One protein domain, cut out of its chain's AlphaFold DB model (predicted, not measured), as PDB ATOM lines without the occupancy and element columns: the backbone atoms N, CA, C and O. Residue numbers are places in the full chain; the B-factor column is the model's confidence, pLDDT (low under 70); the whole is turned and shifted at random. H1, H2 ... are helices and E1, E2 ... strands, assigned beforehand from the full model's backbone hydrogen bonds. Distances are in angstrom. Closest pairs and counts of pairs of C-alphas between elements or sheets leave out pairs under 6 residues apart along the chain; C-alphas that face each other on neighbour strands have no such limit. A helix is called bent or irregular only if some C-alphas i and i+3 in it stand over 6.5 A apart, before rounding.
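Overview. This is residues 160 to 165, 179 to 197 and 204 to 382 of the 384 residues of the protein "NACHT domain-containing protein" of Symploca sp. SIO1C2 (UniProt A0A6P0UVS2). A strongly twisted four-stranded sheet, E3 E1 E2 E4, and a parallel pair of strands, E5 and E6, form the core, with E6 near E4. H3 and H4 pack on one side of this core; H2, H7 and H8 cover the other, where the long helix H9 packs on H2 and H8. Residues 217 to 224 stick out as a loop. The printed part has 204 residues with nine named helices and six named strands, in the order H1 E1 H2 E2 E3 H3 E4 H4 H5 E5 H6 H7 H8 E6 H9; the class is mixed, and the larger sheet is mixed in direction. It is compact, with a radius of gyration of the C-alphas of 17.2 A and spans of 53 by 48 by 39 A.

Along the chain. H1 is residues 181 to 184, beginning at C-alpha 181 (103.463, 89.855, 99.090). E1 is 189 to 193, H2 204 to 212, E2 228 to 232, E3 244 to 246, H3 247 to 253 and E4 258 to 262. H4, 269 to 281, is 18.5 A long; H5 is 285 to 288. E5, 297 to 302, spans 16.6 A. H6 is 303 to 306, H7 314 to 325 and H8 335 to 341. E6 is 345 to 350. H9, 358 to 380, is 32.8 A long and ends at C-alpha 380 (117.667, 82.244, 65.885).

Arrangement. E1 is antiparallel to E3, with N 190 and O 245 at 2.8 A, and to E2, with N 191 and O 232 at 2.8 A. E2 and E4 are parallel, with N 231 and O 260 at 2.9 A. E3, H3, E4 form a split strand-helix-strand unit, two strands running the same way with E1 and E2 between them; its crossover is right-handed. E5, H6 H7 H8, E6 form a strand-helix-strand unit of neighbour strands, with N 299 and O 346 at 2.8 A. H2 and H3 are on opposite faces of the larger sheet. The closest C-alphas of H4 and E5, Ala 277 and Pro 298, are 5.3 A apart. H5 touches H3, at C-alphas 288 and 248, 4.4 A. The hub H9 touches H2 and H8, the latter about perpendicular at 77 degrees with C-alphas 375 and 341 closest at 5.4 A, and only just touches H7, with 3 pairs of C-alphas within 8 A. Helix packing is mostly crossed. H1 and H4 are close but not clearly touching, at C-alphas 181 and 275, 6.9 A. Each O i to N i+4 pair is within hydrogen-bond range in H2, H4 and H7, against 2 of 3 in H8, 17 of 19 in H9 and 1 of 3 in H3, which has 2 of 4 O i to N i+3 pairs; H1, H5 and H6 are too short for such a pair. H3 is irregular, with C-alphas 248 and 251 at 7.2 A.

Size, cuts and confidence. The C-alphas of Glu 179 and Ser 220 are the two farthest apart, 53.9 A. Residues 166 to 178 and 198 to 203 are not printed, with gaps of 8.7 A and 16.1 A between the C-alphas across the cuts. The links H2 to E2 and E2 to E3 are long. Mean pLDDT of the printed part is 74.3; 61 residues are under 70, among them 204 to 242 and 376 to 382.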
ATOM      1  N   PHE A 160     112.088  87.848  98.257       83.06
ATOM      2  CA  PHE A 160     111.178  88.858  97.701       83.06
ATOM      3  C   PHE A 160     109.753  88.830  98.271       83.06
ATOM      4  O   PHE A 160     109.010  89.787  98.053       83.06
ATOM      5  N   ASP A 161     109.347  87.771  98.975       75.94
ATOM      6  CA  ASP A 161     108.030  87.711  99.626       75.94
ATOM      7  C   ASP A 161     108.020  88.377 101.009       75.94
ATOM      8  O   ASP A 161     106.949  88.771 101.469       75.94
ATOM      9  N   ASP A 162     109.188  88.542 101.645       65.62
ATOM     10  CA  ASP A 162     109.328  89.278 102.904       65.62
ATOM     11  C   ASP A 162     109.321  90.796 102.651       65.62
ATOM     12  O   ASP A 162     110.360  91.440 102.472       65.62
ATOM     13  N   ILE A 163     108.125  91.391 102.612       57.38
ATOM     14  CA  ILE A 163     107.997  92.848 102.560       57.38
ATOM     15  C   ILE A 163     108.127  93.407 103.970       57.38
ATOM     16  O   ILE A 163     107.186  93.401 104.766       57.38
ATOM     17  N   LYS A 164     109.284  94.006 104.244       53.19
ATOM     18  CA  LYS A 164     109.454  94.876 105.404       53.19
ATOM     19  C   LYS A 164     108.792  96.223 105.132       53.19
ATOM     20  O   LYS A 164     109.284  97.025 104.336       53.19
ATOM     21  N   PHE A 165     107.675  96.494 105.802       46.03
ATOM     22  CA  PHE A 165     107.069  97.822 105.781       46.03
ATOM     23  C   PHE A 165     107.969  98.808 106.531       46.03
ATOM     24  O   PHE A 165     108.037  98.795 107.758       46.03
ATOM     25  N   GLU A 179     104.361  90.599 106.223       57.56
ATOM     26  CA  GLU A 179     103.191  89.993 105.583       57.56
ATOM     27  C   GLU A 179     103.582  89.560 104.165       57.56
ATOM     28  O   GLU A 179     104.403  90.208 103.515       57.56
ATOM     29  N   ARG A 180     103.015  88.445 103.687       67.25
ATOM     30  CA  ARG A 180     103.382  87.876 102.383       67.25
ATOM     31  C   ARG A 180     102.904  88.774 101.254       67.25
ATOM     32  O   ARG A 180     101.728  89.138 101.233       67.25
ATOM     33  N   LEU A 181     103.761  89.028 100.266       71.12
ATOM     34  CA  LEU A 181     103.463  89.855  99.090       71.12
ATOM     35  C   LEU A 181     102.154  89.449  98.400       71.12
ATOM     36  O   LEU A 181     101.354  90.304  98.033       71.12
ATOM     37  N   GLU A 182     101.891  88.147  98.293       67.50
ATOM     38  CA  GLU A 182     100.661  87.617  97.687       67.50
ATOM     39  C   GLU A 182      99.362  88.018  98.412       67.50
ATOM     40  O   GLU A 182      98.297  87.989  97.802       67.50
ATOM     41  N   GLN A 183      99.429  88.345  99.705       65.69
ATOM     42  CA  GLN A 183      98.262  88.627 100.550       65.69
ATOM     43  C   GLN A 183      97.954  90.123 100.634       65.69
ATOM     44  O   GLN A 183      96.816  90.503 100.900       65.69
ATOM     45  N   ILE A 184      98.964  90.962 100.402       69.62
ATOM     46  CA  ILE A 184      98.895  92.416 100.604       69.62
ATOM     47  C   ILE A 184      98.964  93.206  99.297       69.62
ATOM     48  O   ILE A 184      98.604  94.383  99.272       69.62
ATOM     49  N   PHE A 185      99.443  92.595  98.211       74.62
ATOM     50  CA  PHE A 185      99.606  93.291  96.944       74.62
ATOM     51  C   PHE A 185      98.275  93.418  96.203       74.62
ATOM     52  O   PHE A 185      97.682  92.433  95.768       74.62
ATOM     53  N   VAL A 186      97.822  94.660  96.027       76.69
ATOM     54  CA  VAL A 186      96.666  94.979  95.186       76.69
ATOM     55  C   VAL A 186      97.141  95.120  93.747       76.69
ATOM     56  O   VAL A 186      97.942  96.004  93.438       76.69
ATOM     57  N   MET A 187      96.638  94.252  92.872       82.81
ATOM     58  CA  MET A 187      97.034  94.230  91.471       82.81
ATOM     59  C   MET A 187      96.615  95.519  90.742       82.81
ATOM     60  O   MET A 187      95.423  95.836  90.713       82.81
ATOM     61  N   PRO A 188      97.554  96.269  90.133       80.94
ATOM     62  CA  PRO A 188      97.219  97.480  89.397       80.94
ATOM     63  C   PRO A 188      96.648  97.178  88.005       80.94
ATOM     64  O   PRO A 188      96.923  96.145  87.391       80.94
ATOM     65  N   GLU A 189      95.902  98.136  87.460       79.88
ATOM     66  CA  GLU A 189      95.534  98.135  86.046       79.88
ATOM     67  C   GLU A 189      96.661  98.721  85.182       79.88
ATOM     68  O   GLU A 189      97.326  99.696  85.549       79.88
ATOM     69  N   VAL A 190      96.837  98.152  83.994       81.06
ATOM     70  CA  VAL A 190      97.818  98.566  82.990       81.06
ATOM     71  C   VAL A 190      97.098  99.059  81.743       81.06
ATOM     72  O   VAL A 190      96.061  98.527  81.341       81.06
ATOM     73  N   LYS A 191      97.667 100.084  81.109       78.25
ATOM     74  CA  LYS A 191      97.302 100.535  79.769       78.25
ATOM     75  C   LYS A 191      98.459 100.250  78.813       78.25
ATOM     76  O   LYS A 191      99.558 100.757  79.023       78.25
ATOM     77  N   GLU A 192      98.214  99.443  77.788       74.56
ATOM     78  CA  GLU A 192      99.182  99.172  76.721       74.56
ATOM     79  C   GLU A 192      99.123 100.261  75.655       74.56
ATOM     80  O   GLU A 192      98.040 100.665  75.215       74.56
ATOM     81  N   GLU A 193     100.298 100.707  75.223       68.50
ATOM     82  CA  GLU A 193     100.453 101.617  74.099       68.50
ATOM     83  C   GLU A 193     101.229 100.926  72.976       68.50
ATOM     84  O   GLU A 193     102.412 100.603  73.096       68.50
ATOM     85  N   THR A 194     100.553 100.723  71.849       55.19
ATOM     86  CA  THR A 194     101.180 100.334  70.584       55.19
ATOM     87  C   THR A 194     101.599 101.600  69.839       55.19
ATOM     88  O   THR A 194     100.906 102.050  68.925       55.19
ATOM     89  N   THR A 195     102.694 102.232  70.254       48.97
ATOM     90  CA  THR A 195     103.217 103.431  69.584       48.97
ATOM     91  C   THR A 195     104.137 103.046  68.424       48.97
ATOM     92  O   THR A 195     105.160 102.396  68.610       48.97
ATOM     93  N   THR A 196     103.820 103.516  67.213       39.09
ATOM     94  CA  THR A 196     104.737 103.563  66.055       39.09
ATOM     95  C   THR A 196     105.608 104.833  66.046       39.09
ATOM     96  O   THR A 196     106.272 105.126  65.051       39.09
ATOM     97  N   SER A 197     105.626 105.631  67.126       34.66
ATOM     98  CA  SER A 197     106.432 106.861  67.213       34.66
ATOM     99  C   SER A 197     106.782 107.298  68.648       34.66
ATOM    100  O   SER A 197     106.056 106.972  69.582       34.66
ATOM    101  N   GLY A 204     113.835 108.502  81.055       46.78
ATOM    102  CA  GLY A 204     114.405 107.159  81.246       46.78
ATOM    103  C   GLY A 204     113.801 106.108  80.307       46.78
ATOM    104  O   GLY A 204     114.517 105.277  79.747       46.78
ATOM    105  N   ALA A 205     112.495 106.200  80.073       48.41
ATOM    106  CA  ALA A 205     111.743 105.315  79.192       48.41
ATOM    107  C   ALA A 205     112.032 105.550  77.711       48.41
ATOM    108  O   ALA A 205     112.193 104.592  76.957       48.41
ATOM    109  N   LYS A 206     112.147 106.823  77.309       50.94
ATOM    110  CA  LYS A 206     112.517 107.209  75.945       50.94
ATOM    111  C   LYS A 206     113.884 106.637  75.570       50.94
ATOM    112  O   LYS A 206     114.026 106.055  74.500       50.94
ATOM    113  N   HIS A 207     114.849 106.713  76.493       50.12
ATOM    114  CA  HIS A 207     116.171 106.121  76.289       50.12
ATOM    115  C   HIS A 207     116.086 104.595  76.171       50.12
ATOM    116  O   HIS A 207     116.677 104.060  75.250       50.12
ATOM    117  N   LEU A 208     115.339 103.874  77.017       54.00
ATOM    118  CA  LEU A 208     115.223 102.406  76.906       54.00
ATOM    119  C   LEU A 208     114.470 101.937  75.661       54.00
ATOM    120  O   LEU A 208     114.939 101.016  75.002       54.00
ATOM    121  N   GLY A 209     113.317 102.527  75.343       52.78
ATOM    122  CA  GLY A 209     112.494 102.115  74.203       52.78
ATOM    123  C   GLY A 209     113.214 102.319  72.867       52.78
ATOM    124  O   GLY A 209     113.256 101.411  72.034       52.78
ATOM    125  N   GLU A 210     113.866 103.473  72.691       50.38
ATOM    126  CA  GLU A 210     114.658 103.767  71.490       50.38
ATOM    127  C   GLU A 210     115.964 102.958  71.444       50.38
ATOM    128  O   GLU A 210     116.342 102.482  70.372       50.38
ATOM    129  N   ASN A 211     116.633 102.742  72.586       48.94
ATOM    130  CA  ASN A 211     117.924 102.055  72.619       48.94
ATOM    131  C   ASN A 211     117.807 100.526  72.661       48.94
ATOM    132  O   ASN A 211     118.637  99.857  72.061       48.94
ATOM    133  N   LEU A 212     116.810  99.917  73.295       51.69
ATOM    134  CA  LEU A 212     116.630  98.457  73.255       51.69
ATOM    135  C   LEU A 212     116.055  97.957  71.922       51.69
ATOM    136  O   LEU A 212     116.108  96.749  71.657       51.69
ATOM    137  N   SER A 213     115.552  98.866  71.082       46.12
ATOM    138  CA  SER A 213     115.219  98.598  69.686       46.12
ATOM    139  C   SER A 213     116.512  98.339  68.901       46.12
ATOM    140  O   SER A 213     117.367  99.214  68.770       46.12
ATOM    141  N   ILE A 214     116.697  97.118  68.390       39.78
ATOM    142  CA  ILE A 214     117.858  96.788  67.555       39.78
ATOM    143  C   ILE A 214     117.681  97.517  66.218       39.78
ATOM    144  O   ILE A 214     116.893  97.079  65.387       39.78
ATOM    145  N   LYS A 215     118.404  98.619  65.985       32.56
ATOM    146  CA  LYS A 215     118.577  99.132  64.619       32.56
ATOM    147  C   LYS A 215     119.600  98.237  63.911       32.56
ATOM    148  O   LYS A 215     120.755  98.220  64.347       32.56
ATOM    149  N   PRO A 216     119.234  97.489  62.853       30.72
ATOM    150  CA  PRO A 216     120.219  96.737  62.093       30.72
ATOM    151  C   PRO A 216     121.224  97.720  61.480       30.72
ATOM    152  O   PRO A 216     120.851  98.650  60.762       30.72
ATOM    153  N   LYS A 217     122.516  97.527  61.769       29.66
ATOM    154  CA  LYS A 217     123.594  98.149  60.993       29.66
ATOM    155  C   LYS A 217     123.511  97.571  59.578       29.66
ATOM    156  O   LYS A 217     123.948  96.454  59.353       29.66
ATOM    157  N   ALA A 218     122.888  98.330  58.679       31.86
ATOM    158  CA  ALA A 218     122.970  98.241  57.222       31.86
ATOM    159  C   ALA A 218     123.262  96.841  56.634       31.86
ATOM    160  O   ALA A 218     124.343  96.623  56.096       31.86
ATOM    161  N   TYR A 219     122.290  95.920  56.673       26.80
ATOM    162  CA  TYR A 219     122.141  94.882  55.642       26.80
ATOM    163  C   TYR A 219     120.740  94.235  55.675       26.80
ATOM    164  O   TYR A 219     120.319  93.716  56.700       26.80
ATOM    165  N   SER A 220     120.081  94.246  54.510       28.25
ATOM    166  CA  SER A 220     118.851  93.548  54.085       28.25
ATOM    167  C   SER A 220     117.484  93.887  54.745       28.25
ATOM    168  O   SER A 220     117.375  93.877  55.968       28.25
ATOM    169  N   PRO A 221     116.393  94.126  53.973       31.27
ATOM    170  CA  PRO A 221     115.108  94.634  54.486       31.27
ATOM    171  C   PRO A 221     114.141  93.588  55.075       31.27
ATOM    172  O   PRO A 221     112.960  93.890  55.190       31.27
ATOM    173  N   ASN A 222     114.575  92.368  55.411       28.03
ATOM    174  CA  ASN A 222     113.626  91.263  55.639       28.03
ATOM    175  C   ASN A 222     113.922  90.394  56.875       28.03
ATOM    176  O   ASN A 222     113.966  89.171  56.785       28.03
ATOM    177  N   THR A 223     114.132  91.011  58.040       31.89
ATOM    178  CA  THR A 223     114.101  90.289  59.326       31.89
ATOM    179  C   THR A 223     113.315  91.077  60.366       31.89
ATOM    180  O   THR A 223     113.542  92.273  60.552       31.89
ATOM    181  N   ASP A 224     112.370  90.395  61.014       34.59
ATOM    182  CA  ASP A 224     111.485  90.927  62.048       34.59
ATOM    183  C   ASP A 224     112.292  91.627  63.153       34.59
ATOM    184  O   ASP A 224     113.053  90.998  63.895       34.59
ATOM    185  N   ALA A 225     112.142  92.948  63.268       34.97
ATOM    186  CA  ALA A 225     112.720  93.700  64.375       34.97
ATOM    187  C   ALA A 225     112.152  93.165  65.705       34.97
ATOM    188  O   ALA A 225     110.951  92.892  65.784       34.97
ATOM    189  N   PRO A 226     112.956  93.021  66.777       44.28
ATOM    190  CA  PRO A 226     112.425  92.610  68.070       44.28
ATOM    191  C   PRO A 226     111.493  93.709  68.585       44.28
ATOM    192  O   PRO A 226     111.944  94.778  68.996       44.28
ATOM    193  N   PHE A 227     110.193  93.441  68.525       46.66
ATOM    194  CA  PHE A 227     109.144  94.356  68.955       46.66
ATOM    195  C   PHE A 227     109.308  94.677  70.451       46.66
ATOM    196  O   PHE A 227     109.415  93.765  71.279       46.66
ATOM    197  N   VAL A 228     109.366  95.968  70.786       52.41
ATOM    198  CA  VAL A 228     109.319  96.486  72.161       52.41
ATOM    199  C   VAL A 228     107.910  97.020  72.383       52.41
ATOM    200  O   VAL A 228     107.466  97.877  71.623       52.41
ATOM    201  N   ALA A 229     107.212  96.522  73.403       54.88
ATOM    202  CA  ALA A 229     105.922  97.066  73.820       54.88
ATOM    203  C   ALA A 229     106.089  97.984  75.041       54.88
ATOM    204  O   ALA A 229     106.975  97.774  75.877       54.88
ATOM    205  N   ASN A 230     105.216  98.984  75.163       59.22
ATOM    206  CA  ASN A 230     105.162  99.880  76.315       59.22
ATOM    207  C   ASN A 230     103.859  99.655  77.090       59.22
ATOM    208  O   ASN A 230     102.772  99.612  76.510       59.22
ATOM    209  N   ALA A 231     103.970  99.535  78.411       56.75
ATOM    210  CA  ALA A 231     102.853  99.341  79.327       56.75
ATOM    211  C   ALA A 231     102.917 100.377  80.457       56.75
ATOM    212  O   ALA A 231     103.947 100.515  81.111       56.75
ATOM    213  N   ALA A 232     101.827 101.096  80.720       57.97
ATOM    214  CA  ALA A 232     101.759 102.118  81.767       57.97
ATOM    215  C   ALA A 232     100.823 101.706  82.912       57.97
ATOM    216  O   ALA A 232      99.686 101.295  82.674       57.97
ATOM    217  N   LEU A 233     101.269 101.865  84.159       61.62
ATOM    218  CA  LEU A 233     100.474 101.664  85.375       61.62
ATOM    219  C   LEU A 233      99.642 102.923  85.676       61.62
ATOM    220  O   LEU A 233     100.064 103.740  86.482       61.62
ATOM    221  N   MET A 234      98.488 103.077  85.008       58.22
ATOM    222  CA  MET A 234      97.498 104.180  85.120       58.22
ATOM    223  C   MET A 234      98.042 105.634  84.989       58.22
ATOM    224  O   MET A 234      99.229 105.906  85.138       58.22
ATOM    225  N   PRO A 235      97.225 106.604  84.534       48.19
ATOM    226  CA  PRO A 235      97.702 107.524  83.508       48.19
ATOM    227  C   PRO A 235      98.515 108.692  84.072       48.19
ATOM    228  O   PRO A 235      98.006 109.520  84.826       48.19
ATOM    229  N   SER A 236      99.740 108.858  83.573       42.81
ATOM    230  CA  SER A 236     100.261 110.207  83.355       42.81
ATOM    231  C   SER A 236      99.342 110.903  82.344       42.81
ATOM    232  O   SER A 236      99.032 110.326  81.299       42.81
ATOM    233  N   ALA A 237      98.872 112.111  82.659       41.09
ATOM    234  CA  ALA A 237      98.015 112.905  81.781       41.09
ATOM    235  C   ALA A 237      98.633 113.001  80.368       41.09
ATOM    236  O   ALA A 237      99.723 113.543  80.213       41.09
ATOM    237  N   GLY A 238      97.973 112.419  79.359       48.34
ATOM    238  CA  GLY A 238      98.433 112.439  77.959       48.34
ATOM    239  C   GLY A 238      98.205 111.152  77.154       48.34
ATOM    240  O   GLY A 238      98.270 111.188  75.931       48.34
ATOM    241  N   TRP A 239      97.904 110.023  77.801       51.75
ATOM    242  CA  TRP A 239      97.755 108.729  77.124       51.75
ATOM    243  C   TRP A 239      96.272 108.468  76.845       51.75
ATOM    244  O   TRP A 239      95.573 107.932  77.708       51.75
ATOM    245  N   GLU A 240      95.751 108.853  75.676       49.03
ATOM    246  CA  GLU A 240      94.312 108.732  75.362       49.03
ATOM    247  C   GLU A 240      93.931 107.388  74.715       49.03
ATOM    248  O   GLU A 240      92.934 106.782  75.108       49.03
ATOM    249  N   HIS A 241      94.789 106.803  73.878       54.00
ATOM    250  CA  HIS A 241      94.514 105.555  73.147       54.00
ATOM    251  C   HIS A 241      95.278 104.367  73.766       54.00
ATOM    252  O   HIS A 241      96.412 104.538  74.197       54.00
ATOM    253  N   GLY A 242      94.655 103.186  73.892       63.97
ATOM    254  CA  GLY A 242      95.325 101.973  74.399       63.97
ATOM    255  C   GLY A 242      94.402 100.975  75.104       63.97
ATOM    256  O   GLY A 242      93.441 101.378  75.769       63.97
ATOM    257  N   ARG A 243      94.695  99.674  74.968       75.06
ATOM    258  CA  ARG A 243      93.950  98.588  75.628       75.06
ATOM    259  C   ARG A 243      94.255  98.606  77.126       75.06
ATOM    260  O   ARG A 243      95.415  98.688  77.519       75.06
ATOM    261  N   LYS A 244      93.216  98.528  77.957       78.81
ATOM    262  CA  LYS A 244      93.354  98.361  79.410       78.81
ATOM    263  C   LYS A 244      93.220  96.889  79.786       78.81
ATOM    264  O   LYS A 244      92.335  96.210  79.261       78.81
ATOM    265  N   PHE A 245      94.069  96.419  80.689       80.00
ATOM    266  CA  PHE A 245      94.001  95.075  81.264       80.00
ATOM    267  C   PHE A 245      94.687  95.034  82.638       80.00
ATOM    268  O   PHE A 245      95.417  95.952  83.005       80.00
ATOM    269  N   SER A 246      94.437  93.981  83.418       84.38
ATOM    270  CA  SER A 246      95.102  93.763  84.715       84.38
ATOM    271  C   SER A 246      96.597  93.506  84.518       84.38
ATOM    272  O   SER A 246      96.958  92.745  83.622       84.38
ATOM    273  N   ALA A 247      97.469  94.056  85.371       83.25
ATOM    274  CA  ALA A 247      98.908  93.797  85.281       83.25
ATOM    275  C   ALA A 247      99.273  92.304  85.394       83.25
ATOM    276  O   ALA A 247     100.324  91.909  84.905       83.25
ATOM    277  N   GLU A 248      98.403  91.449  85.940       84.06
ATOM    278  CA  GLU A 248      98.570  89.987  85.892       84.06
ATOM    279  C   GLU A 248      98.670  89.475  84.461       84.06
ATOM    280  O   GLU A 248      99.475  88.607  84.169       84.06
ATOM    281  N   GLN A 249      97.883  90.034  83.546       83.44
ATOM    282  CA  GLN A 249      97.782  89.574  82.163       83.44
ATOM    283  C   GLN A 249      98.889  90.141  81.266       83.44
ATOM    284  O   GLN A 249      98.928  89.870  80.068       83.44
ATOM    285  N   LEU A 250      99.795  90.938  81.832       84.56
ATOM    286  CA  LEU A 250     100.833  91.653  81.102       84.56
ATOM    287  C   LEU A 250     101.808  90.710  80.394       84.56
ATOM    288  O   LEU A 250     102.188  90.985  79.259       84.56
ATOM    289  N   LEU A 251     102.160  89.583  81.017       83.50
ATOM    290  CA  LEU A 251     103.057  88.592  80.416       83.50
ATOM    291  C   LEU A 251     102.359  87.687  79.389       83.50
ATOM    292  O   LEU A 251     103.039  87.098  78.553       83.50
ATOM    293  N   SER A 252     101.028  87.564  79.434       83.44
ATOM    294  CA  SER A 252     100.269  86.671  78.547       83.44
ATOM    295  C   SER A 252      99.603  87.375  77.366       83.44
ATOM    296  O   SER A 252      99.343  86.738  76.348       83.44
ATOM    297  N   GLN A 253      99.326  88.678  77.472       75.25
ATOM    298  CA  GLN A 253      98.674  89.448  76.407       75.25
ATOM    299  C   GLN A 253      99.643  90.101  75.423       75.25
ATOM    300  O   GLN A 253      99.212  90.483  74.336       75.25
ATOM    301  N   THR A 254     100.928  90.213  75.764       70.44
ATOM    302  CA  THR A 254     101.935  90.781  74.864       70.44
ATOM    303  C   THR A 254     102.697  89.690  74.117       70.44
ATOM    304  O   THR A 254     103.108  88.684  74.690       70.44
ATOM    305  N   THR A 255     102.923  89.896  72.821       67.88
ATOM    306  CA  THR A 255     103.848  89.078  72.016       67.88
ATOM    307  C   THR A 255     105.266  89.655  72.009       67.88
ATOM    308  O   THR A 255     106.184  89.061  71.440       67.88
ATOM    309  N   ALA A 256     105.462  90.821  72.637       70.25
ATOM    310  CA  ALA A 256     106.745  91.493  72.704       70.25
ATOM    311  C   ALA A 256     107.714  90.725  73.608       70.25
ATOM    312  O   ALA A 256     107.410  90.409  74.756       70.25
ATOM    313  N   LYS A 257     108.937  90.495  73.120       73.38
ATOM    314  CA  LYS A 257     110.019  89.911  73.937       73.38
ATOM    315  C   LYS A 257     110.616  90.916  74.928       73.38
ATOM    316  O   LYS A 257     111.407  90.536  75.784       73.38
ATOM    317  N   LYS A 258     110.296  92.203  74.770       76.25
ATOM    318  CA  LYS A 258     110.770  93.306  75.608       76.25
ATOM    319  C   LYS A 258     109.588  94.195  75.955       76.25
ATOM    320  O   LYS A 258     108.864  94.632  75.062       76.25
ATOM    321  N   LEU A 259     109.442  94.485  77.240       78.69
ATOM    322  CA  LEU A 259     108.395  95.349  77.753       78.69
ATOM    323  C   LEU A 259     108.998  96.423  78.649       78.69
ATOM    324  O   LEU A 259     109.819  96.121  79.518       78.69
ATOM    325  N   VAL A 260     108.562  97.664  78.461       80.06
ATOM    326  CA  VAL A 260     108.892  98.770  79.362       80.06
ATOM    327  C   VAL A 260     107.658  99.117  80.191       80.06
ATOM    328  O   VAL A 260     106.613  99.449  79.634       80.06
ATOM    329  N   ILE A 261     107.785  99.036  81.522       79.25
ATOM    330  CA  ILE A 261     106.722  99.410  82.465       79.25
ATOM    331  C   ILE A 261     106.937 100.847  82.938       79.25
ATOM    332  O   ILE A 261     107.944 101.160  83.576       79.25
ATOM    333  N   LEU A 262     105.966 101.711  82.653       78.50
ATOM    334  CA  LEU A 262     105.974 103.129  82.999       78.50
ATOM    335  C   LEU A 262     104.995 103.437  84.120       78.50
ATOM    336  O   LEU A 262     103.966 102.785  84.281       78.50
ATOM    337  N   GLY A 263     105.316 104.462  84.899       72.94
ATOM    338  CA  GLY A 263     104.461 104.917  85.981       72.94
ATOM    339  C   GLY A 263     105.199 105.845  86.930       72.94
ATOM    340  O   GLY A 263     106.430 105.789  87.039       72.94
ATOM    341  N   ASN A 264     104.439 106.693  87.617       72.56
ATOM    342  CA  ASN A 264     104.986 107.666  88.556       72.56
ATOM    343  C   ASN A 264     105.779 106.974  89.685       72.56
ATOM    344  O   ASN A 264     105.471 105.832  90.050       72.56
ATOM    345  N   PRO A 265     106.788 107.644  90.269       74.81
ATOM    346  CA  PRO A 265     107.460 107.147  91.466       74.81
ATOM    347  C   PRO A 265     106.452 106.753  92.554       74.81
ATOM    348  O   PRO A 265     105.484 107.469  92.800       74.81
ATOM    349  N   GLY A 266     106.664 105.598  93.189       74.31
ATOM    350  CA  GLY A 266     105.787 105.091  94.251       74.31
ATOM    351  C   GLY A 266     104.550 104.310  93.786       74.31
ATOM    352  O   GLY A 266     103.846 103.772  94.631       74.31
ATOM    353  N   ILE A 267     104.306 104.154  92.477       79.12
ATOM    354  CA  ILE A 267     103.138 103.404  91.964       79.12
ATOM    355  C   ILE A 267     103.261 101.870  92.065       79.12
ATOM    356  O   ILE A 267     102.376 101.142  91.632       79.12
ATOM    357  N   GLY A 268     104.373 101.368  92.611       82.75
ATOM    358  CA  GLY A 268     104.575  99.937  92.854       82.75
ATOM    359  C   GLY A 268     105.238  99.149  91.717       82.75
ATOM    360  O   GLY A 268     105.126  97.931  91.713       82.75
ATOM    361  N   LYS A 269     105.964  99.789  90.781       86.00
ATOM    362  CA  LYS A 269     106.714  99.104  89.692       86.00
ATOM    363  C   LYS A 269     107.630  97.985  90.214       86.00
ATOM    364  O   LYS A 269     107.521  96.837  89.791       86.00
ATOM    365  N   THR A 270     108.473  98.317  91.189       85.62
ATOM    366  CA  THR A 270     109.344  97.369  91.895       85.62
ATOM    367  C   THR A 270     108.562  96.217  92.527       85.62
ATOM    368  O   THR A 270     108.963  95.056  92.434       85.62
ATOM    369  N   THR A 271     107.441  96.534  93.176       87.62
ATOM    370  CA  THR A 271     106.593  95.551  93.855       87.62
ATOM    371  C   THR A 271     105.929  94.613  92.850       87.62
ATOM    372  O   THR A 271     105.916  93.409  93.071       87.62
ATOM    373  N   LEU A 272     105.475  95.131  91.704       88.50
ATOM    374  CA  LEU A 272     104.920  94.339  90.607       88.50
ATOM    375  C   LEU A 272     105.960  93.373  90.017       88.50
ATOM    376  O   LEU A 272     105.666  92.199  89.814       88.50
ATOM    377  N   MET A 273     107.191  93.839  89.786       90.31
ATOM    378  CA  MET A 273     108.284  92.970  89.328       90.31
ATOM    379  C   MET A 273     108.605  91.876  90.352       90.31
ATOM    380  O   MET A 273     108.742  90.709  89.989       90.31
ATOM    381  N   SER A 274     108.662  92.233  91.638       90.75
ATOM    382  CA  SER A 274     108.861  91.262  92.720       90.75
ATOM    383  C   SER A 274     107.715  90.244  92.759       90.75
ATOM    384  O   SER A 274     107.964  89.050  92.884       90.75
ATOM    385  N   TYR A 275     106.471  90.687  92.546       91.31
ATOM    386  CA  TYR A 275     105.300  89.812  92.482       91.31
ATOM    387  C   TYR A 275     105.419  88.796  91.341       91.31
ATOM    388  O   TYR A 275     105.240  87.603  91.578       91.31
ATOM    389  N   PHE A 276     105.810  89.216  90.132       91.94
ATOM    390  CA  PHE A 276     106.041  88.287  89.016       91.94
ATOM    391  C   PHE A 276     107.113  87.243  89.343       91.94
ATOM    392  O   PHE A 276     106.904  86.052  89.108       91.94
ATOM    393  N   ALA A 277     108.237  87.673  89.921       93.19
ATOM    394  CA  ALA A 277     109.308  86.771  90.327       93.19
ATOM    395  C   ALA A 277     108.834  85.750  91.378       93.19
ATOM    396  O   ALA A 277     109.073  84.554  91.216       93.19
ATOM    397  N   VAL A 278     108.114  86.201  92.411       92.81
ATOM    398  CA  VAL A 278     107.602  85.341  93.490       92.81
ATOM    399  C   VAL A 278     106.539  84.370  92.975       92.81
ATOM    400  O   VAL A 278     106.583  83.198  93.339       92.81
ATOM    401  N   MET A 279     105.610  84.794  92.110       93.12
ATOM    402  CA  MET A 279     104.584  83.893  91.559       93.12
ATOM    403  C   MET A 279     105.194  82.798  90.678       93.12
ATOM    404  O   MET A 279     104.804  81.637  90.799       93.12
ATOM    405  N   LEU A 280     106.199  83.124  89.856       93.44
ATOM    406  CA  LEU A 280     106.938  82.114  89.090       93.44
ATOM    407  C   LEU A 280     107.726  81.171  90.008       93.44
ATOM    408  O   LEU A 280     107.637  79.954  89.852       93.44
ATOM    409  N   ALA A 281     108.426  81.709  91.007       93.44
ATOM    410  CA  ALA A 281     109.180  80.912  91.971       93.44
ATOM    411  C   ALA A 281     108.290  79.987  92.819       93.44
ATOM    412  O   ALA A 281     108.666  78.862  93.138       93.44
ATOM    413  N   ARG A 282     107.066  80.423  93.136       92.44
ATOM    414  CA  ARG A 282     106.043  79.610  93.814       92.44
ATOM    415  C   ARG A 282     105.333  78.616  92.902       92.44
ATOM    416  O   ARG A 282     104.453  77.904  93.385       92.44
ATOM    417  N   LYS A 283     105.697  78.559  91.616       91.88
ATOM    418  CA  LYS A 283     105.036  77.738  90.593       91.88
ATOM    419  C   LYS A 283     103.538  78.032  90.489       91.88
ATOM    420  O   LYS A 283     102.732  77.118  90.361       91.88
ATOM    421  N   GLN A 284     103.189  79.315  90.542       92.31
ATOM    422  CA  GLN A 284     101.831  79.834  90.348       92.31
ATOM    423  C   GLN A 284     101.755  80.746  89.104       92.31
ATOM    424  O   GLN A 284     101.324  81.900  89.208       92.31
ATOM    425  N   PRO A 285     102.216  80.296  87.916       91.94
ATOM    426  CA  PRO A 285     102.205  81.109  86.696       91.94
ATOM    427  C   PRO A 285     100.786  81.523  86.265       91.94
ATOM    428  O   PRO A 285     100.610  82.563  85.635       91.94
ATOM    429  N   GLU A 286      99.753  80.773  86.646       91.88
ATOM    430  CA  GLU A 286      98.350  81.091  86.376       91.88
ATOM    431  C   GLU A 286      97.893  82.403  87.022       91.88
ATOM    432  O   GLU A 286      97.060  83.107  86.450       91.88
ATOM    433  N   LYS A 287      98.497  82.799  88.154       88.81
ATOM    434  CA  LYS A 287      98.278  84.124  88.757       88.81
ATOM    435  C   LYS A 287      98.825  85.263  87.896       88.81
ATOM    436  O   LYS A 287      98.509  86.417  88.151       88.81
ATOM    437  N   LEU A 288      99.637  84.948  86.889       89.38
ATOM    438  CA  LEU A 288     100.168  85.872  85.883       89.38
ATOM    439  C   LEU A 288      99.496  85.660  84.513       89.38
ATOM    440  O   LEU A 288     100.047  86.010  83.470       89.38
ATOM    441  N   GLY A 289      98.340  84.987  84.485       88.12
ATOM    442  CA  GLY A 289      97.636  84.649  83.249       88.12
ATOM    443  C   GLY A 289      98.435  83.757  82.293       88.12
ATOM    444  O   GLY A 289      98.084  83.678  81.115       88.12
ATOM    445  N   LEU A 290      99.510  83.123  82.766       89.50
ATOM    446  CA  LEU A 290     100.339  82.194  82.007       89.50
ATOM    447  C   LEU A 290      99.802  80.765  82.157       89.50
ATOM    448  O   LEU A 290      99.011  80.460  83.049       89.50
ATOM    449  N   THR A 291     100.227  79.861  81.275       88.88
ATOM    450  CA  THR A 291      99.847  78.449  81.397       88.88
ATOM    451  C   THR A 291     100.599  77.792  82.557       88.88
ATOM    452  O   THR A 291     101.748  78.129  82.841       88.88
ATOM    453  N   ALA A 292      99.991  76.779  83.180       84.44
ATOM    454  CA  ALA A 292     100.625  75.985  84.244       84.44
ATOM    455  C   ALA A 292     101.904  75.242  83.796       84.44
ATOM    456  O   ALA A 292     102.620  74.678  84.615       84.44
ATOM    457  N   GLN A 293     102.179  75.215  82.489       81.25
ATOM    458  CA  GLN A 293     103.328  74.547  81.873       81.25
ATOM    459  C   GLN A 293     104.515  75.498  81.656       81.25
ATOM    460  O   GLN A 293     105.552  75.061  81.157       81.25
ATOM    461  N   VAL A 294     104.373  76.793  81.969       87.31
ATOM    462  CA  VAL A 294     105.465  77.757  81.813       87.31
ATOM    463  C   VAL A 294     106.623  77.401  82.738       87.31
ATOM    464  O   VAL A 294     106.468  77.289  83.949       87.31
ATOM    465  N   ASP A 295     107.804  77.282  82.138       88.56
ATOM    466  CA  ASP A 295     109.035  76.841  82.793       88.56
ATOM    467  C   ASP A 295     110.073  77.977  82.868       88.56
ATOM    468  O   ASP A 295     111.261  77.789  82.604       88.56
ATOM    469  N   TRP A 296     109.630  79.199  83.172       92.94
ATOM    470  CA  TRP A 296     110.500  80.379  83.148       92.94
ATOM    471  C   TRP A 296     111.341  80.542  84.414       92.94
ATOM    472  O   TRP A 296     110.856  80.312  85.515       92.94
ATOM    473  N   LEU A 297     112.587  80.995  84.264       95.31
ATOM    474  CA  LEU A 297     113.464  81.422  85.351       95.31
ATOM    475  C   LEU A 297     113.394  82.957  85.507       95.31
ATOM    476  O   LEU A 297     113.930  83.664  84.650       95.31
ATOM    477  N   PRO A 298     112.758  83.510  86.557       95.88
ATOM    478  CA  PRO A 298     112.813  84.941  86.839       95.88
ATOM    479  C   PRO A 298     114.206  85.368  87.321       95.88
ATOM    480  O   PRO A 298     114.768  84.766  88.235       95.88
ATOM    481  N   ILE A 299     114.742  86.441  86.745       94.81
ATOM    482  CA  ILE A 299     116.007  87.079  87.131       94.81
ATOM    483  C   ILE A 299     115.715  88.559  87.376       94.81
ATOM    484  O   ILE A 299     115.456  89.297  86.427       94.81
ATOM    485  N   LEU A 300     115.741  89.000  88.635       91.50
ATOM    486  CA  LEU A 300     115.468  90.392  88.999       91.50
ATOM    487  C   LEU A 300     116.773  91.151  89.242       91.50
ATOM    488  O   LEU A 300     117.572  90.761  90.089       91.50
ATOM    489  N   LEU A 301     116.975  92.251  88.513       89.81
ATOM    490  CA  LEU A 301     118.175  93.081  88.589       89.81
ATOM    491  C   LEU A 301     117.819  94.527  88.894       89.81
ATOM    492  O   LEU A 301     117.055  95.166  88.170       89.81
ATOM    493  N   ARG A 302     118.449  95.075  89.934       89.38
ATOM    494  CA  ARG A 302     118.444  96.513  90.198       89.38
ATOM    495  C   ARG A 302     119.529  97.171  89.357       89.38
ATOM    496  O   ARG A 302     120.722  96.972  89.584       89.38
ATOM    497  N   ILE A 303     119.123  97.997  88.402       88.25
ATOM    498  CA  ILE A 303     120.038  98.696  87.494       88.25
ATOM    499  C   ILE A 303     120.984  99.614  88.277       88.25
ATOM    500  O   ILE A 303     122.161  99.730  87.939       88.25
ATOM    501  N   ARG A 304     120.500 100.215  89.368       86.44
ATOM    502  CA  ARG A 304     121.316 101.026  90.276       86.44
ATOM    503  C   ARG A 304     122.486 100.245  90.885       86.44
ATOM    504  O   ARG A 304     123.558 100.820  91.061       86.44
ATOM    505  N   ASP A 305     122.307  98.962  91.189       88.69
ATOM    506  CA  ASP A 305     123.370  98.131  91.761       88.69
ATOM    507  C   ASP A 305     124.375  97.706  90.696       88.69
ATOM    508  O   ASP A 305     125.579  97.832  90.913       88.69
ATOM    509  N   LEU A 306     123.899  97.354  89.499       88.62
ATOM    510  CA  LEU A 306     124.769  97.135  88.342       88.62
ATOM    511  C   LEU A 306     125.609  98.386  88.027       88.62
ATOM    512  O   LEU A 306     126.796  98.287  87.719       88.62
ATOM    513  N   ALA A 307     125.028  99.581  88.179       87.50
ATOM    514  CA  ALA A 307     125.732 100.849  88.001       87.50
ATOM    515  C   ALA A 307     126.909 101.025  88.973       87.50
ATOM    516  O   ALA A 307     127.835 101.786  88.684       87.50
ATOM    517  N   ARG A 308     126.893 100.389  90.148       88.75
ATOM    518  CA  ARG A 308     127.974 100.508  91.141       88.75
ATOM    519  C   ARG A 308     129.205  99.676  90.776       88.75
ATOM    520  O   ARG A 308     130.276  99.973  91.289       88.75
ATOM    521  N   VAL A 309     129.066  98.706  89.871       90.06
ATOM    522  CA  VAL A 309     130.128  97.785  89.429       90.06
ATOM    523  C   VAL A 309     130.282  97.805  87.896       90.06
ATOM    524  O   VAL A 309     129.986  96.822  87.216       90.06
ATOM    525  N   PRO A 310     130.722  98.937  87.311       84.75
ATOM    526  CA  PRO A 310     130.731  99.132  85.858       84.75
ATOM    527  C   PRO A 310     131.612  98.122  85.105       84.75
ATOM    528  O   PRO A 310     131.240  97.712  84.007       84.75
ATOM    529  N   ASP A 311     132.694  97.640  85.717       89.75
ATOM    530  CA  ASP A 311     133.643  96.716  85.079       89.75
ATOM    531  C   ASP A 311     133.182  95.243  85.079       89.75
ATOM    532  O   ASP A 311     133.720  94.422  84.343       89.75
ATOM    533  N   MET A 312     132.166  94.892  85.877       92.19
ATOM    534  CA  MET A 312     131.696  93.510  86.061       92.19
ATOM    535  C   MET A 312     130.729  93.076  84.953       92.19
ATOM    536  O   MET A 312     129.806  93.820  84.620       92.19
ATOM    537  N   GLY A 313     130.857  91.869  84.401       91.62
ATOM    538  CA  GLY A 313     129.886  91.357  83.419       91.62
ATOM    539  C   GLY A 313     128.468  91.227  84.005       91.62
ATOM    540  O   GLY A 313     128.314  90.993  85.195       91.62
ATOM    541  N   ILE A 314     127.405  91.349  83.191       92.75
ATOM    542  CA  ILE A 314     126.021  91.193  83.703       92.75
ATOM    543  C   ILE A 314     125.777  89.772  84.228       92.75
ATOM    544  O   ILE A 314     125.156  89.614  85.272       92.75
ATOM    545  N   LEU A 315     126.285  88.753  83.532       93.44
ATOM    546  CA  LEU A 315     126.185  87.363  83.977       93.44
ATOM    547  C   LEU A 315     126.893  87.151  85.322       93.44
ATOM    548  O   LEU A 315     126.286  86.658  86.265       93.44
ATOM    549  N   GLU A 316     128.135  87.621  85.424       92.69
ATOM    550  CA  GLU A 316     128.915  87.583  86.664       92.69
ATOM    551  C   GLU A 316     128.199  88.329  87.800       92.69
ATOM    552  O   GLU A 316     128.147  87.854  88.932       92.69
ATOM    553  N   PHE A 317     127.582  89.475  87.500       93.62
ATOM    554  CA  PHE A 317     126.778  90.214  88.465       93.62
ATOM    555  C   PHE A 317     125.570  89.401  88.951       93.62
ATOM    556  O   PHE A 317     125.323  89.369  90.153       93.62
ATOM    557  N   ILE A 318     124.840  88.725  88.054       93.06
ATOM    558  CA  ILE A 318     123.710  87.851  88.416       93.06
ATOM    559  C   ILE A 318     124.185  86.722  89.340       93.06
ATOM    560  O   ILE A 318     123.562  86.469  90.374       93.06
ATOM    561  N   GLU A 319     125.295  86.067  88.999       91.94
ATOM    562  CA  GLU A 319     125.872  84.978  89.789       91.94
ATOM    563  C   GLU A 319     126.312  85.454  91.174       91.94
ATOM    564  O   GLU A 319     125.927  84.858  92.182       91.94
ATOM    565  N   GLN A 320     127.056  86.562  91.248       89.44
ATOM    566  CA  GLN A 320     127.506  87.120  92.521       89.44
ATOM    567  C   GLN A 320     126.345  87.635  93.368       89.44
ATOM    568  O   GLN A 320     126.354  87.436  94.582       89.44
ATOM    569  N   PHE A 321     125.358  88.295  92.758       88.44
ATOM    570  CA  PHE A 321     124.166  88.750  93.466       88.44
ATOM    571  C   PHE A 321     123.440  87.556  94.083       88.44
ATOM    572  O   PHE A 321     123.130  87.561  95.273       88.44
ATOM    573  N   THR A 322     123.246  86.507  93.286       89.31
ATOM    574  CA  THR A 322     122.585  85.279  93.717       89.31
ATOM    575  C   THR A 322     123.346  84.622  94.865       89.31
ATOM    576  O   THR A 322     122.746  84.371  95.894       89.31
ATOM    577  N   GLN A 323     124.663  84.443  94.761       85.75
ATOM    578  CA  GLN A 323     125.471  83.827  95.824       85.75
ATOM    579  C   GLN A 323     125.546  84.657  97.116       85.75
ATOM    580  O   GLN A 323     125.678  84.096  98.200       85.75
ATOM    581  N   LYS A 324     125.530  85.995  97.016       84.75
ATOM    582  CA  LYS A 324     125.695  86.893  98.173       84.75
ATOM    583  C   LYS A 324     124.384  87.200  98.887       84.75
ATOM    584  O   LYS A 324     124.402  87.426 100.095       84.75
ATOM    585  N   HIS A 325     123.281  87.285  98.146       83.19
ATOM    586  CA  HIS A 325     122.003  87.778  98.666       83.19
ATOM    587  C   HIS A 325     120.928  86.701  98.740       83.19
ATOM    588  O   HIS A 325     120.080  86.764  99.628       83.19
ATOM    589  N   LEU A 326     120.966  85.705  97.854       82.38
ATOM    590  CA  LEU A 326     120.109  84.533  97.963       82.38
ATOM    591  C   LEU A 326     120.911  83.456  98.695       82.38
ATOM    592  O   LEU A 326     122.055  83.179  98.352       82.38
ATOM    593  N   SER A 327     120.333  82.838  99.722       79.81
ATOM    594  CA  SER A 327     120.996  81.748 100.459       79.81
ATOM    595  C   SER A 327     120.958  80.434  99.666       79.81
ATOM    596  O   SER A 327     120.624  79.385 100.208       79.81
ATOM    597  N   VAL A 328     121.233  80.510  98.361       80.06
ATOM    598  CA  VAL A 328     121.260  79.361  97.458       80.06
ATOM    599  C   VAL A 328     122.545  78.576  97.657       80.06
ATOM    600  O   VAL A 328     123.610  79.139  97.934       80.06
ATOM    601  N   ALA A 329     122.464  77.265  97.465       77.00
ATOM    602  CA  ALA A 329     123.658  76.462  97.276       77.00
ATOM    603  C   ALA A 329     124.437  76.959  96.044       77.00
ATOM    604  O   ALA A 329     123.894  77.620  95.155       77.00
ATOM    605  N   THR A 330     125.729  76.630  95.972       83.94
ATOM    606  CA  THR A 330     126.544  76.962  94.799       83.94
ATOM    607  C   THR A 330     125.876  76.426  93.534       83.94
ATOM    608  O   THR A 330     125.737  75.214  93.358       83.94
ATOM    609  N   LEU A 331     125.454  77.343  92.662       89.94
ATOM    610  CA  LEU A 331     124.793  76.995  91.414       89.94
ATOM    611  C   LEU A 331     125.778  76.268  90.481       89.94
ATOM    612  O   LEU A 331     126.955  76.639  90.430       89.94
ATOM    613  N   PRO A 332     125.329  75.246  89.731       93.00
ATOM    614  CA  PRO A 332     126.168  74.594  88.736       93.00
ATOM    615  C   PRO A 332     126.619  75.584  87.654       93.00
ATOM    616  O   PRO A 332     125.857  76.459  87.245       93.00
ATOM    617  N   THR A 333     127.844  75.420  87.150       92.44
ATOM    618  CA  THR A 333     128.375  76.226  86.040       92.44
ATOM    619  C   THR A 333     127.442  76.180  84.829       92.44
ATOM    620  O   THR A 333     127.000  75.099  84.438       92.44
ATOM    621  N   GLY A 334     127.163  77.335  84.221       93.25
ATOM    622  CA  GLY A 334     126.276  77.433  83.061       93.25
ATOM    623  C   GLY A 334     124.784  77.502  83.401       93.25
ATOM    624  O   GLY A 334     123.962  77.467  82.485       93.25
ATOM    625  N   PHE A 335     124.412  77.564  84.688       95.50
ATOM    626  CA  PHE A 335     123.012  77.552  85.117       95.50
ATOM    627  C   PHE A 335     122.198  78.690  84.490       95.50
ATOM    628  O   PHE A 335     121.177  78.427  83.859       95.50
ATOM    629  N   PHE A 336     122.630  79.948  84.625       95.12
ATOM    630  CA  PHE A 336     121.880  81.082  84.072       95.12
ATOM    631  C   PHE A 336     121.936  81.099  82.546       95.12
ATOM    632  O   PHE A 336     120.931  81.376  81.891       95.12
ATOM    633  N   GLU A 337     123.088  80.766  81.970       93.44
ATOM    634  CA  GLU A 337     123.297  80.712  80.531       93.44
ATOM    635  C   GLU A 337     122.374  79.700  79.873       93.44
ATOM    636  O   GLU A 337     121.838  80.015  78.816       93.44
ATOM    637  N   HIS A 338     122.143  78.544  80.498       91.06
ATOM    638  CA  HIS A 338     121.162  77.574  80.032       91.06
ATOM    639  C   HIS A 338     119.789  78.239  79.883       91.06
ATOM    640  O   HIS A 338     119.288  78.354  78.768       91.06
ATOM    641  N   TRP A 339     119.219  78.799  80.955       92.00
ATOM    642  CA  TRP A 339     117.888  79.426  80.899       92.00
ATOM    643  C   TRP A 339     117.805  80.612  79.924       92.00
ATOM    644  O   TRP A 339     116.776  80.806  79.269       92.00
ATOM    645  N   LEU A 340     118.883  81.392  79.797       91.56
ATOM    646  CA  LEU A 340     118.992  82.499  78.842       91.56
ATOM    647  C   LEU A 340     119.032  82.003  77.388       91.56
ATOM    648  O   LEU A 340     118.337  82.554  76.534       91.56
ATOM    649  N   GLN A 341     119.812  80.958  77.101       87.81
ATOM    650  CA  GLN A 341     119.928  80.347  75.771       87.81
ATOM    651  C   GLN A 341     118.647  79.619  75.356       87.81
ATOM    652  O   GLN A 341     118.281  79.661  74.184       87.81
ATOM    653  N   GLU A 342     117.931  79.026  76.315       84.25
ATOM    654  CA  GLU A 342     116.613  78.424  76.095       84.25
ATOM    655  C   GLU A 342     115.530  79.460  75.752       84.25
ATOM    656  O   GLU A 342     114.427  79.093  75.349       84.25
ATOM    657  N   GLY A 343     115.795  80.756  75.960       87.19
ATOM    658  CA  GLY A 343     114.758  81.786  75.899       87.19
ATOM    659  C   GLY A 343     113.690  81.616  76.988       87.19
ATOM    660  O   GLY A 343     112.576  82.114  76.839       87.19
ATOM    661  N   LYS A 344     114.023  80.905  78.072       90.12
ATOM    662  CA  LYS A 344     113.155  80.630  79.223       90.12
ATOM    663  C   LYS A 344     113.507  81.510  80.429       90.12
ATOM    664  O   LYS A 344     113.056  81.234  81.530       90.12
ATOM    665  N   ALA A 345     114.309  82.558  80.263       92.69
ATOM    666  CA  ALA A 345     114.604  83.514  81.329       92.69
ATOM    667  C   ALA A 345     113.689  84.746  81.237       92.69
ATOM    668  O   ALA A 345     113.640  85.408  80.199       92.69
ATOM    669  N   LEU A 346     113.012  85.090  82.336       92.94
ATOM    670  CA  LEU A 346     112.303  86.362  82.488       92.94
ATOM    671  C   LEU A 346     113.213  87.347  83.225       92.94
ATOM    672  O   LEU A 346     113.343  87.284  84.446       92.94
ATOM    673  N   ILE A 347     113.837  88.265  82.490       92.25
ATOM    674  CA  ILE A 347     114.713  89.284  83.078       92.25
ATOM    675  C   ILE A 347     113.882  90.514  83.449       92.25
ATOM    676  O   ILE A 347     113.309  91.177  82.585       92.25
ATOM    677  N   LEU A 348     113.850  90.834  84.739       91.38
ATOM    678  CA  LEU A 348     113.147  91.973  85.318       91.38
ATOM    679  C   LEU A 348     114.176  93.038  85.701       91.38
ATOM    680  O   LEU A 348     114.977  92.840  86.611       91.38
ATOM    681  N   LEU A 349     114.176  94.154  84.977       89.06
ATOM    682  CA  LEU A 349     115.144  95.236  85.146       89.06
ATOM    683  C   LEU A 349     114.484  96.421  85.851       89.06
ATOM    684  O   LEU A 349     113.617  97.071  85.273       89.06
ATOM    685  N   ASP A 350     114.910  96.720  87.073       87.62
ATOM    686  CA  ASP A 350     114.279  97.735  87.913       87.62
ATOM    687  C   ASP A 350     115.212  98.920  88.217       87.62
ATOM    688  O   ASP A 350     116.428  98.760  88.352       87.62
ATOM    689  N   GLY A 351     114.632 100.113  88.361       81.88
ATOM    690  CA  GLY A 351     115.320 101.302  88.866       81.88
ATOM    691  C   GLY A 351     116.296 101.986  87.900       81.88
ATOM    692  O   GLY A 351     117.356 102.448  88.327       81.88
ATOM    693  N   LEU A 352     115.994 102.065  86.596       77.88
ATOM    694  CA  LEU A 352     116.837 102.830  85.655       77.88
ATOM    695  C   LEU A 352     116.815 104.339  85.950       77.88
ATOM    696  O   LEU A 352     117.838 105.021  85.843       77.88
ATOM    697  N   ASP A 353     115.639 104.863  86.290       74.88
ATOM    698  CA  ASP A 353     115.397 106.262  86.658       74.88
ATOM    699  C   ASP A 353     116.225 106.691  87.877       74.88
ATOM    700  O   ASP A 353     116.597 107.856  88.008       74.88
ATOM    701  N   GLU A 354     116.614 105.728  88.707       80.62
ATOM    702  CA  GLU A 354     117.430 105.921  89.900       80.62
ATOM    703  C   GLU A 354     118.923 106.159  89.602       80.62
ATOM    704  O   GLU A 354     119.690 106.550  90.488       80.62
ATOM    705  N   VAL A 355     119.364 105.946  88.357       82.75
ATOM    706  CA  VAL A 355     120.717 106.295  87.908       82.75
ATOM    707  C   VAL A 355     120.740 107.777  87.542       82.75
ATOM    708  O   VAL A 355     120.279 108.170  86.471       82.75
ATOM    709  N   ALA A 356     121.285 108.610  88.434       81.75
ATOM    710  CA  ALA A 356     121.258 110.068  88.291       81.75
ATOM    711  C   ALA A 356     122.063 110.602  87.088       81.75
ATOM    712  O   ALA A 356     121.650 111.575  86.466       81.75
ATOM    713  N   ASN A 357     123.201 109.980  86.754       85.25
ATOM    714  CA  ASN A 357     124.063 110.420  85.653       85.25
ATOM    715  C   ASN A 357     123.542 109.878  84.301       85.25
ATOM    716  O   ASN A 357     123.555 108.658  84.115       85.25
ATOM    717  N   PRO A 358     123.144 110.744  83.342       83.12
ATOM    718  CA  PRO A 358     122.625 110.312  82.043       83.12
ATOM    719  C   PRO A 358     123.614 109.497  81.199       83.12
ATOM    720  O   PRO A 358     123.215 108.493  80.622       83.12
ATOM    721  N   ALA A 359     124.898 109.867  81.172       83.94
ATOM    722  CA  ALA A 359     125.912 109.135  80.406       83.94
ATOM    723  C   ALA A 359     126.122 107.723  80.972       83.94
ATOM    724  O   ALA A 359     126.180 106.741  80.240       83.94
ATOM    725  N   LYS A 360     126.136 107.606  82.306       84.00
ATOM    726  CA  LYS A 360     126.216 106.306  82.984       84.00
ATOM    727  C   LYS A 360     124.971 105.453  82.738       84.00
ATOM    728  O   LYS A 360     125.056 104.235  82.625       84.00
ATOM    729  N   ARG A 361     123.800 106.091  82.669       83.31
ATOM    730  CA  ARG A 361     122.542 105.426  82.321       83.31
ATOM    731  C   ARG A 361     122.616 104.833  80.912       83.31
ATOM    732  O   ARG A 361     122.239 103.680  80.738       83.31
ATOM    733  N   GLU A 362     123.117 105.593  79.941       81.25
ATOM    734  CA  GLU A 362     123.308 105.141  78.558       81.25
ATOM    735  C   GLU A 362     124.288 103.963  78.468       81.25
ATOM    736  O   GLU A 362     123.951 102.934  77.887       81.25
ATOM    737  N   GLU A 363     125.434 104.052  79.146       85.69
ATOM    738  CA  GLU A 363     126.433 102.976  79.207       85.69
ATOM    739  C   GLU A 363     125.841 101.653  79.721       85.69
ATOM    740  O   GLU A 363     126.063 100.584  79.147       85.69
ATOM    741  N   ILE A 364     125.030 101.708  80.782       85.81
ATOM    742  CA  ILE A 364     124.393 100.510  81.341       85.81
ATOM    743  C   ILE A 364     123.331  99.952  80.392       85.81
ATOM    744  O   ILE A 364     123.228  98.734  80.239       85.81
ATOM    745  N   VAL A 365     122.550 100.816  79.740       83.81
ATOM    746  CA  VAL A 365     121.565 100.388  78.737       83.81
ATOM    747  C   VAL A 365     122.258  99.682  77.571       83.81
ATOM    748  O   VAL A 365     121.800  98.617  77.148       83.81
ATOM    749  N   ASP A 366     123.383 100.210  77.098       83.50
ATOM    750  CA  ASP A 366     124.185  99.591  76.044       83.50
ATOM    751  C   ASP A 366     124.762  98.244  76.490       83.50
ATOM    752  O   ASP A 366     124.668  97.257  75.757       83.50
ATOM    753  N   LYS A 367     125.263  98.159  77.725       87.75
ATOM    754  CA  LYS A 367     125.741  96.908  78.328       87.75
ATOM    755  C   LYS A 367     124.638  95.848  78.404       87.75
ATOM    756  O   LYS A 367     124.865  94.699  78.020       87.75
ATOM    757  N   ILE A 368     123.432  96.233  78.830       86.25
ATOM    758  CA  ILE A 368     122.244  95.364  78.849       86.25
ATOM    759  C   ILE A 368     121.883  94.928  77.427       86.25
ATOM    760  O   ILE A 368     121.660  93.742  77.189       86.25
ATOM    761  N   ARG A 369     121.869  95.848  76.455       83.94
ATOM    762  CA  ARG A 369     121.588  95.527  75.048       83.94
ATOM    763  C   ARG A 369     122.589  94.506  74.504       83.94
ATOM    764  O   ARG A 369     122.166  93.529  73.886       83.94
ATOM    765  N   CYS A 370     123.885  94.714  74.732       84.25
ATOM    766  CA  CYS A 370     124.940  93.800  74.300       84.25
ATOM    767  C   CYS A 370     124.769  92.415  74.925       84.25
ATOM    768  O   CYS A 370     124.810  91.423  74.202       84.25
ATOM    769  N   PHE A 371     124.511  92.350  76.233       88.56
ATOM    770  CA  PHE A 371     124.238  91.099  76.939       88.56
ATOM    771  C   PHE A 371     123.033  90.355  76.345       88.56
ATOM    772  O   PHE A 371     123.163  89.202  75.947       88.56
ATOM    773  N   LEU A 372     121.884  91.021  76.183       83.56
ATOM    774  CA  LEU A 372     120.684  90.400  75.603       83.56
ATOM    775  C   LEU A 372     120.909  89.940  74.151       83.56
ATOM    776  O   LEU A 372     120.422  88.881  73.748       83.56
ATOM    777  N   GLY A 373     121.678  90.704  73.368       80.12
ATOM    778  CA  GLY A 373     122.023  90.363  71.986       80.12
ATOM    779  C   GLY A 373     122.803  89.051  71.850       80.12
ATOM    780  O   GLY A 373     122.603  88.329  70.874       80.12
ATOM    781  N   GLN A 374     123.633  88.696  72.837       82.75
ATOM    782  CA  GLN A 374     124.421  87.454  72.825       82.75
ATOM    783  C   GLN A 374     123.543  86.194  72.873       82.75
ATOM    784  O   GLN A 374     123.881  85.183  72.257       82.75
ATOM    785  N   PHE A 375     122.398  86.260  73.554       77.06
ATOM    786  CA  PHE A 375     121.480  85.126  73.695       77.06
ATOM    787  C   PHE A 375     120.416  85.098  72.594       77.06
ATOM    788  O   PHE A 375     120.028  84.027  72.132       77.06
ATOM    789  N   GLN A 376     120.011  86.262  72.080       65.38
ATOM    790  CA  GLN A 376     119.025  86.347  71.001       65.38
ATOM    791  C   GLN A 376     119.555  85.799  69.660       65.38
ATOM    792  O   GLN A 376     118.809  85.163  68.917       65.38
ATOM    793  N   MET A 377     120.854  85.971  69.381       44.34
ATOM    794  CA  MET A 377     121.512  85.424  68.182       44.34
ATOM    795  C   MET A 377     121.631  83.890  68.211       44.34
ATOM    796  O   MET A 377     121.641  83.262  67.156       44.34
ATOM    797  N   ARG A 378     121.681  83.274  69.401       44.91
ATOM    798  CA  ARG A 378     121.761  81.810  69.560       44.91
ATOM    799  C   ARG A 378     120.406  81.119  69.394       44.91
ATOM    800  O   ARG A 378     120.354  80.033  68.834       44.91
ATOM    801  N   ILE A 379     119.311  81.777  69.783       39.97
ATOM    802  CA  ILE A 379     117.943  81.257  69.606       39.97
ATOM    803  C   ILE A 379     117.557  81.198  68.115       39.97
ATOM    804  O   ILE A 379     116.944  80.231  67.669       39.97
ATOM    805  N   ASN A 380     117.968  82.193  67.322       33.34
ATOM    806  CA  ASN A 380     117.667  82.244  65.885       33.34
ATOM    807  C   ASN A 380     118.528  81.283  65.036       33.34
ATOM    808  O   ASN A 380     118.158  80.988  63.907       33.34
ATOM    809  N   GLY A 381     119.639  80.759  65.569       28.28
ATOM    810  CA  GLY A 381     120.479  79.753  64.902       28.28
ATOM    811  C   GLY A 381     119.937  78.318  64.965       28.28
ATOM    812  O   GLY A 381     120.563  77.413  64.430       28.28
ATOM    813  N   CYS A 382     118.793  78.097  65.624       27.34
ATOM    814  CA  CYS A 382     118.138  76.786  65.744       27.34
ATOM    815  C   CYS A 382     116.950  76.609  64.766       27.34
ATOM    816  O   CYS A 382     116.262  75.580  64.778       27.34
TER     817      CYS A 382